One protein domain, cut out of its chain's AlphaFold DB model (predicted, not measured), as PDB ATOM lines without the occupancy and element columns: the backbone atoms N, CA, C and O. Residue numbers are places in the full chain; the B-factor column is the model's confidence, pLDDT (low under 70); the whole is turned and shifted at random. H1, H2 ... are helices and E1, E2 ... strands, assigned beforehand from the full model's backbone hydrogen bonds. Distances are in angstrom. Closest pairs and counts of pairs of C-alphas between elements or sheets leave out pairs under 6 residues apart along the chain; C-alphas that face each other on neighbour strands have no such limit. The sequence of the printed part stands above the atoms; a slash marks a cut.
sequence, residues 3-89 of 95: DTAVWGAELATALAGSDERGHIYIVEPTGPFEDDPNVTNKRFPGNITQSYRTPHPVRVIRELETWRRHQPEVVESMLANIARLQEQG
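This is residues 3 to 89 of the 95 residues of the protein "Arr-ms domain-containing protein" of Acidimicrobiia bacterium (UniProt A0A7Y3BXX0). A two-stranded hairpin, E1 and E2, carries a long loop, residues 30 to 57, and together they curve round one side of H1, with H2 on H1's other side. Residues 80 to 89, most of them in H2, stick out. The 87 residues run H1, E1, E2, H2, a mixed class with under half in named elements; the antiparallel sheet has order E1 - E2. The whole is only just loose, close to compact, with radius of gyration 14.5 A and spans of 36 by 31 by 20 A.

E1, residues 25 to 29, and E2, residues 58 to 63, form an antiparallel hairpin at 153 degrees, with N 26 and O 62 2.8 A apart, within hydrogen-bond range. H1, residues 3 to 15, is apart from E2. H2, residues 72 to 87, only just touches H1, with 3 pairs of C-alphas within 8 A; the closest, Glu 10 and Val 75, are 7.5 A apart. They run the same way at a steep tilt of 67 degrees. In both helices every O i to N i+4 pair is within hydrogen-bond range.

E1 is 12.1 A long, E2 13.4 A, H1 18.4 A from C-alpha 3 at (50.669, -27.517, 28.403), and H2 22.6 A to C-alpha 87 at (38.494, -29.327, 52.598).

The farthest C-alphas, of Ile 61 and Gln 88, are 39.4 A apart. The printed part has no cut, the E1 to E2 link is long, and no printed residue is under 70 in pLDDT.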
ATOM      1  N   ASP A   3      51.193 -28.309  27.279       91.12
ATOM      2  CA  ASP A   3      50.669 -27.517  28.403       91.12
ATOM      3  C   ASP A   3      50.021 -28.373  29.511       91.12
ATOM      4  O   ASP A   3      50.324 -28.233  30.692       91.12
ATOM      5  N   THR A   4      49.206 -29.358  29.131       93.25
ATOM      6  CA  THR A   4      48.593 -30.302  30.078       93.25
ATOM      7  C   THR A   4      49.630 -31.183  30.780       93.25
ATOM      8  O   THR A   4      49.502 -31.455  31.970       93.25
ATOM      9  N   ALA A   5      50.684 -31.602  30.073       95.69
ATOM     10  CA  ALA A   5      51.767 -32.380  30.671       95.69
ATOM     11  C   ALA A   5      52.623 -31.540  31.637       95.69
ATOM     12  O   ALA A   5      53.128 -32.076  32.621       95.69
ATOM     13  N   VAL A   6      52.742 -30.227  31.391       97.06
ATOM     14  CA  VAL A   6      53.401 -29.286  32.311       97.06
ATOM     15  C   VAL A   6      52.682 -29.256  33.657       97.06
ATOM     16  O   VAL A   6      53.341 -29.387  34.684       97.06
ATOM     17  N   TRP A   7      51.345 -29.186  33.665       96.75
ATOM     18  CA  TRP A   7      50.568 -29.279  34.906       96.75
ATOM     19  C   TRP A   7      50.844 -30.568  35.682       96.75
ATOM     20  O   TRP A   7      51.032 -30.516  36.894       96.75
ATOM     21  N   GLY A   8      50.902 -31.711  34.992       95.44
ATOM     22  CA  GLY A   8      51.224 -32.992  35.624       95.44
ATOM     23  C   GLY A   8      52.596 -32.982  36.300       95.44
ATOM     24  O   GLY A   8      52.716 -33.405  37.446       95.44
ATOM     25  N   ALA A   9      53.615 -32.447  35.623       96.94
ATOM     26  CA  ALA A   9      54.964 -32.346  36.174       96.94
ATOM     27  C   ALA A   9      55.040 -31.393  37.381       96.94
ATOM     28  O   ALA A   9      55.621 -31.751  38.403       96.94
ATOM     29  N   GLU A  10      54.440 -30.203  37.279       96.81
ATOM     30  CA  GLU A  10      54.509 -29.174  38.324       96.81
ATOM     31  C   GLU A  10      53.691 -29.535  39.567       96.81
ATOM     32  O   GLU A  10      54.160 -29.343  40.687       96.81
ATOM     33  N   LEU A  11      52.483 -30.083  39.397       96.00
ATOM     34  CA  LEU A  11      51.661 -30.494  40.537       96.00
ATOM     35  C   LEU A  11      52.262 -31.707  41.249       96.00
ATOM     36  O   LEU A  11      52.204 -31.763  42.475       96.00
ATOM     37  N   ALA A  12      52.871 -32.645  40.516       95.25
ATOM     38  CA  ALA A  12      53.525 -33.802  41.121       95.25
ATOM     39  C   ALA A  12      54.676 -33.391  42.050       95.25
ATOM     40  O   ALA A  12      54.741 -33.869  43.182       95.25
ATOM     41  N   THR A  13      55.564 -32.488  41.614       95.38
ATOM     42  CA  THR A  13      56.677 -32.044  42.467       95.38
ATOM     43  C   THR A  13      56.213 -31.151  43.606       95.38
ATOM     44  O   THR A  13      56.649 -31.353  44.740       95.38
ATOM     45  N   ALA A  14      55.279 -30.232  43.346       94.31
ATOM     46  CA  ALA A  14      54.755 -29.340  44.371       94.31
ATOM     47  C   ALA A  14      54.038 -30.102  45.498       94.31
ATOM     48  O   ALA A  14      54.302 -29.853  46.673       94.31
ATOM     49  N   LEU A  15      53.177 -31.070  45.161       93.19
ATOM     50  CA  LEU A  15      52.472 -31.892  46.153       93.19
ATOM     51  C   LEU A  15      53.408 -32.854  46.898       93.19
ATOM     52  O   LEU A  15      53.137 -33.197  48.046       93.19
ATOM     53  N   ALA A  16      54.520 -33.262  46.279       94.19
ATOM     54  CA  ALA A  16      55.564 -34.053  46.929       94.19
ATOM     55  C   ALA A  16      56.508 -33.218  47.819       94.19
ATOM     56  O   ALA A  16      57.362 -33.791  48.493       94.19
ATOM     57  N   GLY A  17      56.387 -31.882  47.820       92.75
ATOM     58  CA  GLY A  17      57.298 -30.988  48.541       92.75
ATOM     59  C   GLY A  17      58.723 -30.987  47.975       92.75
ATOM     60  O   GLY A  17      59.677 -30.789  48.724       92.75
ATOM     61  N   SER A  18      58.871 -31.261  46.677       93.44
ATOM     62  CA  SER A  18      60.159 -31.289  45.984       93.44
ATOM     63  C   SER A  18      60.440 -29.959  45.285       93.44
ATOM     64  O   SER A  18      59.586 -29.435  44.571       93.44
ATOM     65  N   ASP A  19      61.673 -29.464  45.416       89.06
ATOM     66  CA  ASP A  19      62.170 -28.287  44.686       89.06
ATOM     67  C   ASP A  19      62.548 -28.605  43.224       89.06
ATOM     68  O   ASP A  19      62.989 -27.735  42.461       89.06
ATOM     69  N   GLU A  20      62.401 -29.863  42.802       92.56
ATOM     70  CA  GLU A  20      62.675 -30.268  41.431       92.56
ATOM     71  C   GLU A  20      61.684 -29.660  40.432       92.56
ATOM     72  O   GLU A  20      60.534 -29.319  40.718       92.56
ATOM     73  N   ARG A  21      62.140 -29.550  39.182       90.31
ATOM     74  CA  ARG A  21      61.320 -29.034  38.081       90.31
ATOM     75  C   ARG A  21      60.151 -29.942  37.705       90.31
ATOM     76  O   ARG A  21      59.195 -29.449  37.116       90.31
ATOM     77  N   GLY A  22      60.245 -31.229  38.008       94.94
ATOM     78  CA  GLY A  22      59.389 -32.246  37.420       94.94
ATOM     79  C   GLY A  22      59.877 -32.630  36.026       94.94
ATOM     80  O   GLY A  22      60.656 -31.917  35.384       94.94
ATOM     81  N   HIS A  23      59.410 -33.784  35.569       96.62
ATOM     82  CA  HIS A  23      59.847 -34.400  34.325       96.62
ATOM     83  C   HIS A  23      58.647 -34.664  33.421       96.62
ATOM     84  O   HIS A  23      57.578 -35.057  33.887       96.62
ATOM     85  N   ILE A  24      58.829 -34.458  32.116       97.69
ATOM     86  CA  ILE A  24      57.825 -34.771  31.098       97.69
ATOM     87  C   ILE A  24      58.434 -35.793  30.153       97.69
ATOM     88  O   ILE A  24      59.436 -35.516  29.495       97.69
ATOM     89  N   TYR A  25      57.805 -36.957  30.047       97.62
ATOM     90  CA  TYR A  25      58.256 -38.024  29.163       97.62
ATOM     91  C   TYR A  25      57.338 -38.155  27.955       97.62
ATOM     92  O   TYR A  25      56.114 -38.109  28.067       97.62
ATOM     93  N   ILE A  26      57.943 -38.358  26.786       97.38
ATOM     94  CA  ILE A  26      57.230 -38.839  25.609       97.38
ATOM     95  C   ILE A  26      57.208 -40.353  25.694       97.38
ATOM     96  O   ILE A  26      58.260 -40.997  25.765       97.38
ATOM     97  N   VAL A  27      56.002 -40.902  25.683       98.00
ATOM     98  CA  VAL A  27      55.768 -42.325  25.876       98.00
ATOM     99  C   VAL A  27      55.003 -42.920  24.706       98.00
ATOM    100  O   VAL A  27      54.242 -42.236  24.024       98.00
ATOM    101  N   GLU A  28      55.205 -44.212  24.498       98.06
ATOM    102  CA  GLU A  28      54.419 -45.033  23.589       98.06
ATOM    103  C   GLU A  28      53.558 -46.003  24.415       98.06
ATOM    104  O   GLU A  28      54.097 -46.713  25.277       98.06
ATOM    105  N   PRO A  29      52.233 -46.048  24.199       97.62
ATOM    106  CA  PRO A  29      51.373 -46.995  24.894       97.62
ATOM    107  C   PRO A  29      51.680 -48.422  24.429       97.62
ATOM    108  O   PRO A  29      51.855 -48.675  23.238       97.62
ATOM    109  N   THR A  30      51.736 -49.380  25.359       98.12
ATOM    110  CA  THR A  30      51.941 -50.801  25.004       98.12
ATOM    111  C   THR A  30      50.637 -51.588  24.870       98.12
ATOM    112  O   THR A  30      50.650 -52.744  24.453       98.12
ATOM    113  N   GLY A  31      49.508 -50.953  25.182       97.81
ATOM    114  CA  GLY A  31      48.166 -51.498  25.042       97.81
ATOM    115  C   GLY A  31      47.134 -50.384  24.845       97.81
ATOM    116  O   GLY A  31      47.512 -49.223  24.674       97.81
ATOM    117  N   PRO A  32      45.835 -50.725  24.848       98.19
ATOM    118  CA  PRO A  32      44.759 -49.747  24.741       98.19
ATOM    119  C   PRO A  32      44.825 -48.666  25.826       98.19
ATOM    120  O   PRO A  32      45.286 -48.906  26.943       98.19
ATOM    121  N   PHE A  33      44.326 -47.482  25.496       98.06
ATOM    122  CA  PHE A  33      44.139 -46.365  26.418       98.06
ATOM    123  C   PHE A  33      42.761 -45.745  26.178       98.06
ATOM    124  O   PHE A  33      42.172 -45.922  25.109       98.06
ATOM    125  N   GLU A  34      42.257 -45.029  27.172       97.88
ATOM    126  CA  GLU A  34      40.952 -44.370  27.141       97.88
ATOM    127  C   GLU A  34      41.064 -42.921  27.618       97.88
ATOM    128  O   GLU A  34      42.069 -42.534  28.218       97.88
ATOM    129  N   ASP A  35      40.041 -42.118  27.326       98.19
ATOM    130  CA  ASP A  35      39.930 -40.751  27.833       98.19
ATOM    131  C   ASP A  35      39.995 -40.738  29.367       98.19
ATOM    132  O   ASP A  35      39.337 -41.537  30.033       98.19
ATOM    133  N   ASP A  36      40.765 -39.807  29.935       97.12
ATOM    134  CA  ASP A  36      40.826 -39.627  31.385       97.12
ATOM    135  C   ASP A  36      39.490 -39.050  31.890       97.12
ATOM    136  O   ASP A  36      39.144 -37.908  31.538       97.12
ATOM    137  N   PRO A  37      38.727 -39.795  32.715       96.75
ATOM    138  CA  PRO A  37      37.443 -39.333  33.208       96.75
ATOM    139  C   PRO A  37      37.577 -38.092  34.086       96.75
ATOM    140  O   PRO A  37      36.651 -37.289  34.094       96.75
ATOM    141  N   ASN A  38      38.708 -37.855  34.761       95.50
ATOM    142  CA  ASN A  38      38.879 -36.718  35.674       95.50
ATOM    143  C   ASN A  38      38.844 -35.359  34.965       95.50
ATOM    144  O   ASN A  38      38.573 -34.336  35.597       95.50
ATOM    145  N   VAL A  39      39.081 -35.331  33.651       95.25
ATOM    146  CA  VAL A  39      39.112 -34.093  32.855       95.25
ATOM    147  C   VAL A  39      38.265 -34.147  31.581       95.25
ATOM    148  O   VAL A  39      38.039 -33.108  30.958       95.25
ATOM    149  N   THR A  40      37.715 -35.311  31.230       97.12
ATOM    150  CA  THR A  40      36.825 -35.489  30.073       97.12
ATOM    151  C   THR A  40      35.362 -35.307  30.468       97.12
ATOM    152  O   THR A  40      34.892 -35.900  31.434       97.12
ATOM    153  N   ASN A  41      34.608 -34.492  29.718       96.25
ATOM    154  CA  ASN A  41      33.189 -34.196  29.995       96.25
ATOM    155  C   ASN A  41      32.899 -33.637  31.409       96.25
ATOM    156  O   ASN A  41      31.767 -33.722  31.883       96.25
ATOM    157  N   LYS A  42      33.893 -33.049  32.090       93.75
ATOM    158  CA  LYS A  42      33.706 -32.421  33.411       93.75
ATOM    159  C   LYS A  42      33.316 -30.948  33.276       93.75
ATOM    160  O   LYS A  42      32.159 -30.587  33.462       93.75
ATOM    161  N   ARG A  43      34.271 -30.076  32.931       92.88
ATOM    162  CA  ARG A  43      34.019 -28.629  32.760       92.88
ATOM    163  C   ARG A  43      33.527 -28.269  31.357       92.88
ATOM    164  O   ARG A  43      32.774 -27.312  31.202       92.88
ATOM    165  N   PHE A  44      33.972 -29.016  30.352       95.25
ATOM    166  CA  PHE A  44      33.670 -28.793  28.941       95.25
ATOM    167  C   PHE A  44      33.311 -30.124  28.264       95.25
ATOM    168  O   PHE A  44      33.774 -31.167  28.733       95.25
ATOM    169  N   PRO A  45      32.505 -30.113  27.185       96.88
ATOM    170  CA  PRO A  45      32.188 -31.325  26.435       96.88
ATOM    171  C   PRO A  45      33.422 -31.868  25.696       96.88
ATOM    172  O   PRO A  45      34.148 -31.117  25.045       96.88
ATOM    173  N   GLY A  46      33.618 -33.186  25.764       96.88
ATOM    174  CA  GLY A  46      34.736 -33.915  25.165       96.88
ATOM    175  C   GLY A  46      36.032 -33.880  25.981       96.88
ATOM    176  O   GLY A  46      36.069 -33.403  27.118       96.88
ATOM    177  N   ASN A  47      37.104 -34.400  25.377       96.81
ATOM    178  CA  ASN A  47      38.458 -34.437  25.934       96.81
ATOM    179  C   ASN A  47      39.324 -33.314  25.330       96.81
ATOM    180  O   ASN A  47      40.168 -33.541  24.461       96.81
ATOM    181  N   ILE A  48      39.081 -32.070  25.754       96.06
ATOM    182  CA  ILE A  48      39.793 -30.895  25.212       96.06
ATOM    183  C   ILE A  48      41.289 -30.938  25.553       96.06
ATOM    184  O   ILE A  48      42.118 -30.527  24.741       96.06
ATOM    185  N   THR A  49      41.646 -31.445  26.736       94.62
ATOM    186  CA  THR A  49      43.041 -31.516  27.195       94.62
ATOM    187  C   THR A  49      43.835 -32.632  26.517       94.62
ATOM    188  O   THR A  49      45.066 -32.618  26.572       94.62
ATOM    189  N   GLN A  50      43.152 -33.559  25.832       96.25
ATOM    190  CA  GLN A  50      43.735 -34.779  25.268       96.25
ATOM    191  C   GLN A  50      44.458 -35.590  26.350       96.25
ATOM    192  O   GLN A  50      45.601 -36.014  26.165       96.25
ATOM    193  N   SER A  51      43.803 -35.735  27.501       96.25
ATOM    194  CA  SER A  51      44.289 -36.528  28.629       96.25
ATOM    195  C   SER A  51      43.742 -37.943  28.544       96.25
ATOM    196  O   SER A  51      42.559 -38.138  28.270       96.25
ATOM    197  N   TYR A  52      44.599 -38.921  28.799       96.88
ATOM    198  CA  TYR A  52      44.262 -40.333  28.688       96.88
ATOM    199  C   TYR A  52      44.827 -41.102  29.874       96.88
ATOM    200  O   TYR A  52      45.816 -40.678  30.476       96.88
ATOM    201  N   ARG A  53      44.249 -42.269  30.143       97.06
ATOM    202  CA  ARG A  53      44.768 -43.245  31.105       97.06
ATOM    203  C   ARG A  53      44.812 -44.641  30.497       97.06
ATOM    204  O   ARG A  53      44.114 -44.945  29.528       97.06
ATOM    205  N   THR A  54      45.662 -45.495  31.050       97.44
ATOM    206  CA  THR A  54      45.773 -46.896  30.641       97.44
ATOM    207  C   THR A  54      46.232 -47.756  31.820       97.44
ATOM    208  O   THR A  54      47.121 -47.331  32.555       97.44
ATOM    209  N   PRO A  55      45.672 -48.968  32.002       96.94
ATOM    210  CA  PRO A  55      46.206 -49.946  32.949       96.94
ATOM    211  C   PRO A  55      47.423 -50.697  32.380       96.94
ATOM    212  O   PRO A  55      48.074 -51.462  33.091       96.94
ATOM    213  N   HIS A  56      47.717 -50.534  31.085       98.06
ATOM    214  CA  HIS A  56      48.858 -51.165  30.439       98.06
ATOM    215  C   HIS A  56      50.126 -50.331  30.660       98.06
ATOM    216  O   HIS A  56      50.061 -49.103  30.700       98.06
ATOM    217  N   PRO A  57      51.309 -50.964  30.738       98.00
ATOM    218  CA  PRO A  57      52.563 -50.230  30.803       98.00
ATOM    219  C   PRO A  57      52.730 -49.255  29.631       98.00
ATOM    220  O   PRO A  57      52.220 -49.467  28.526       98.00
ATOM    221  N   VAL A  58      53.535 -48.221  29.839       98.25
ATOM    222  CA  VAL A  58      53.974 -47.321  28.770       98.25
ATOM    223  C   VAL A  58      55.482 -47.435  28.595       98.25
ATOM    224  O   VAL A  58      56.221 -47.646  29.557       98.25
ATOM    225  N   ARG A  59      55.956 -47.314  27.356       98.44
ATOM    226  CA  ARG A  59      57.385 -47.292  27.042       98.44
ATOM    227  C   ARG A  59      57.854 -45.849  26.967       98.44
ATOM    228  O   ARG A  59      57.374 -45.098  26.125       98.44
ATOM    229  N   VAL A  60      58.817 -45.471  27.804       98.25
ATOM    230  CA  VAL A  60      59.467 -44.159  27.701       98.25
ATOM    231  C   VAL A  60      60.338 -44.135  26.450       98.25
ATOM    232  O   VAL A  60      61.255 -44.942  26.311       98.25
ATOM    233  N   ILE A  61      60.038 -43.215  25.537       98.31
ATOM    234  CA  ILE A  61      60.800 -43.018  24.301       98.31
ATOM    235  C   ILE A  61      61.918 -42.008  24.534       98.31
ATOM    236  O   ILE A  61      63.052 -42.226  24.116       98.31
ATOM    237  N   ARG A  62      61.593 -40.894  25.195       98.12
ATOM    238  CA  ARG A  62      62.553 -39.862  25.597       98.12
ATOM    239  C   ARG A  62      61.950 -38.923  26.627       98.12
ATOM    240  O   ARG A  62      60.732 -38.824  26.754       98.12
ATOM    241  N   GLU A  63      62.810 -38.164  27.281       98.12
ATOM    242  CA  GLU A  63      62.401 -36.991  28.039       98.12
ATOM    243  C   GLU A  63      62.196 -35.783  27.107       98.12
ATOM    244  O   GLU A  63      62.862 -35.622  26.075       98.12
ATOM    245  N   LEU A  64      61.223 -34.940  27.439       96.94
ATOM    246  CA  LEU A  64      61.077 -33.609  26.876       96.94
ATOM    247  C   LEU A  64      61.783 -32.625  27.812       96.94
ATOM    248  O   LEU A  64      61.221 -32.183  28.805       96.94
ATOM    249  N   GLU A  65      63.017 -32.270  27.475       93.88
ATOM    250  CA  GLU A  65      63.849 -31.397  28.312       93.88
ATOM    251  C   GLU A  65      63.351 -29.939  28.290       93.88
ATOM    252  O   GLU A  65      63.258 -29.262  29.323       93.88
ATOM    253  N   THR A  66      62.959 -29.465  27.102       94.25
ATOM    254  CA  THR A  66      62.574 -28.070  26.862       94.25
ATOM    255  C   THR A  66      61.061 -27.894  26.906       94.25
ATOM    256  O   THR A  66      60.343 -28.269  25.979       94.25
ATOM    257  N   TRP A  67      60.582 -27.256  27.971       95.44
ATOM    258  CA  TRP A  67      59.194 -26.822  28.136       95.44
ATOM    259  C   TRP A  67      59.135 -25.611  29.068       95.44
ATOM    260  O   TRP A  67      60.024 -25.384  29.890       95.44
ATOM    261  N   ARG A  68      58.104 -24.787  28.925       94.62
ATOM    262  CA  ARG A  68      57.958 -23.573  29.724       94.62
ATOM    263  C   ARG A  68      57.144 -23.886  30.977       94.62
ATOM    264  O   ARG A  68      56.059 -24.435  30.847       94.62
ATOM    265  N   ARG A  69      57.669 -23.519  32.149       94.31
ATOM    266  CA  ARG A  69      56.912 -23.555  33.407       94.31
ATOM    267  C   ARG A  69      55.769 -22.544  33.382       94.31
ATOM    268  O   ARG A  69      55.894 -21.491  32.742       94.31
ATOM    269  N   HIS A  70      54.706 -22.827  34.119       95.88
ATOM    270  CA  HIS A  70      53.746 -21.792  34.469       95.88
ATOM    271  C   HIS A  70      54.410 -20.740  35.365       95.88
ATOM    272  O   HIS A  70      55.470 -20.962  35.957       95.88
ATOM    273  N   GLN A  71      53.804 -19.554  35.436       96.19
ATOM    274  CA  GLN A  71      54.229 -18.572  36.430       96.19
ATOM    275  C   GLN A  71      53.939 -19.119  37.838       96.19
ATOM    276  O   GLN A  71      52.905 -19.776  38.001       96.19
ATOM    277  N   PRO A  72      54.797 -18.858  38.842       93.44
ATOM    278  CA  PRO A  72      54.610 -19.383  40.196       93.44
ATOM    279  C   PRO A  72      53.210 -19.122  40.759       93.44
ATOM    280  O   PRO A  72      52.574 -20.036  41.276       93.44
ATOM    281  N   GLU A  73      52.664 -17.925  40.538       96.25
ATOM    282  CA  GLU A  73      51.354 -17.516  41.053       96.25
ATOM    283  C   GLU A  73      50.205 -18.351  40.456       96.25
ATOM    284  O   GLU A  73      49.166 -18.557  41.089       96.25
ATOM    285  N   VAL A  74      50.379 -18.856  39.230       96.56
ATOM    286  CA  VAL A  74      49.403 -19.729  38.560       96.56
ATOM    287  C   VAL A  74      49.396 -21.113  39.209       96.56
ATOM    288  O   VAL A  74      48.322 -21.663  39.463       96.56
ATOM    289  N   VAL A  75      50.576 -21.652  39.526       95.38
ATOM    290  CA  VAL A  75      50.715 -22.941  40.220       95.38
ATOM    291  C   VAL A  75      50.189 -22.836  41.650       95.38
ATOM    292  O   VAL A  75      49.385 -23.667  42.069       95.38
ATOM    293  N   GLU A  76      50.549 -21.776  42.374       95.81
ATOM    294  CA  GLU A  76      50.053 -21.496  43.727       95.81
ATOM    295  C   GLU A  76      48.525 -21.390  43.766       95.81
ATOM    296  O   GLU A  76      47.873 -21.992  44.622       95.81
ATOM    297  N   SER A  77      47.929 -20.681  42.802       97.56
ATOM    298  CA  SER A  77      46.473 -20.580  42.690       97.56
ATOM    299  C   SER A  77      45.815 -21.943  42.456       97.56
ATOM    300  O   SER A  77      44.766 -22.236  43.037       97.56
ATOM    301  N   MET A  78      46.421 -22.803  41.637       96.75
ATOM    302  CA  MET A  78      45.915 -24.155  41.395       96.75
ATOM    303  C   MET A  78      46.008 -25.029  42.650       96.75
ATOM    304  O   MET A  78      45.022 -25.671  43.011       96.75
ATOM    305  N   LEU A  79      47.138 -25.004  43.360       96.38
ATOM    306  CA  LEU A  79      47.322 -25.730  44.622       96.38
ATOM    307  C   LEU A  79      46.311 -25.283  45.685       96.38
ATOM    308  O   LEU A  79      45.680 -26.122  46.326       96.38
ATOM    309  N   ALA A  80      46.077 -23.974  45.814       97.25
ATOM    310  CA  ALA A  80      45.061 -23.437  46.718       97.25
ATOM    311  C   ALA A  80      43.644 -23.917  46.350       97.25
ATOM    312  O   ALA A  80      42.838 -24.235  47.225       97.25
ATOM    313  N   ASN A  81      43.332 -24.016  45.053       95.75
ATOM    314  CA  ASN A  81      42.055 -24.562  44.595       95.75
ATOM    315  C   ASN A  81      41.905 -26.054  44.913       95.75
ATOM    316  O   ASN A  81      40.815 -26.464  45.312       95.75
ATOM    317  N   ILE A  82      42.971 -26.844  44.752       95.06
ATOM    318  CA  ILE A  82      42.990 -28.271  45.107       95.06
ATOM    319  C   ILE A  82      42.761 -28.436  46.613       95.06
ATOM    320  O   ILE A  82      41.844 -29.157  47.001       95.06
ATOM    321  N   ALA A  83      43.491 -27.698  47.455       95.31
ATOM    322  CA  ALA A  83      43.319 -27.734  48.910       95.31
ATOM    323  C   ALA A  83      41.879 -27.390  49.327       95.31
ATOM    324  O   ALA A  83      41.254 -28.102  50.110       95.31
ATOM    325  N   ARG A  84      41.286 -26.358  48.713       96.75
ATOM    326  CA  ARG A  84      39.885 -25.989  48.953       96.75
ATOM    327  C   ARG A  84      38.901 -27.093  48.543       96.75
ATOM    328  O   ARG A  84      37.842 -27.219  49.152       96.75
ATOM    329  N   LEU A  85      39.181 -27.855  47.483       94.69
ATOM    330  CA  LEU A  85      38.333 -28.986  47.083       94.69
ATOM    331  C   LEU A  85      38.426 -30.141  48.086       94.69
ATOM    332  O   LEU A  85      37.385 -30.712  48.413       94.69
ATOM    333  N   GLN A  86      39.624 -30.411  48.611       92.94
ATOM    334  CA  GLN A  86      39.865 -31.412  49.656       92.94
ATOM    335  C   GLN A  86      39.130 -31.063  50.955       92.94
ATOM    336  O   GLN A  86      38.398 -31.886  51.497       92.94
ATOM    337  N   GLU A  87      39.224 -29.812  51.414       95.62
ATOM    338  CA  GLU A  87      38.494 -29.327  52.598       95.62
ATOM    339  C   GLU A  87      36.969 -29.474  52.460       95.62
ATOM    340  O   GLU A  87      36.254 -29.620  53.451       95.62
ATOM    341  N   GLN A  88      36.460 -29.439  51.227       95.00
ATOM    342  CA  GLN A  88      35.038 -29.590  50.918       95.00
ATOM    343  C   GLN A  88      34.617 -31.049  50.679       95.00
ATOM    344  O   GLN A  88      33.427 -31.287  50.467       95.00
ATOM    345  N   GLY A  89      35.554 -32.006  50.668       92.94
ATOM    346  CA  GLY A  89      35.301 -33.404  50.300       92.94
ATOM    347  C   GLY A  89      34.807 -33.567  48.858       92.94
ATOM    348  O   GLY A  89      33.947 -34.403  48.581       92.94
TER     349      GLY A  89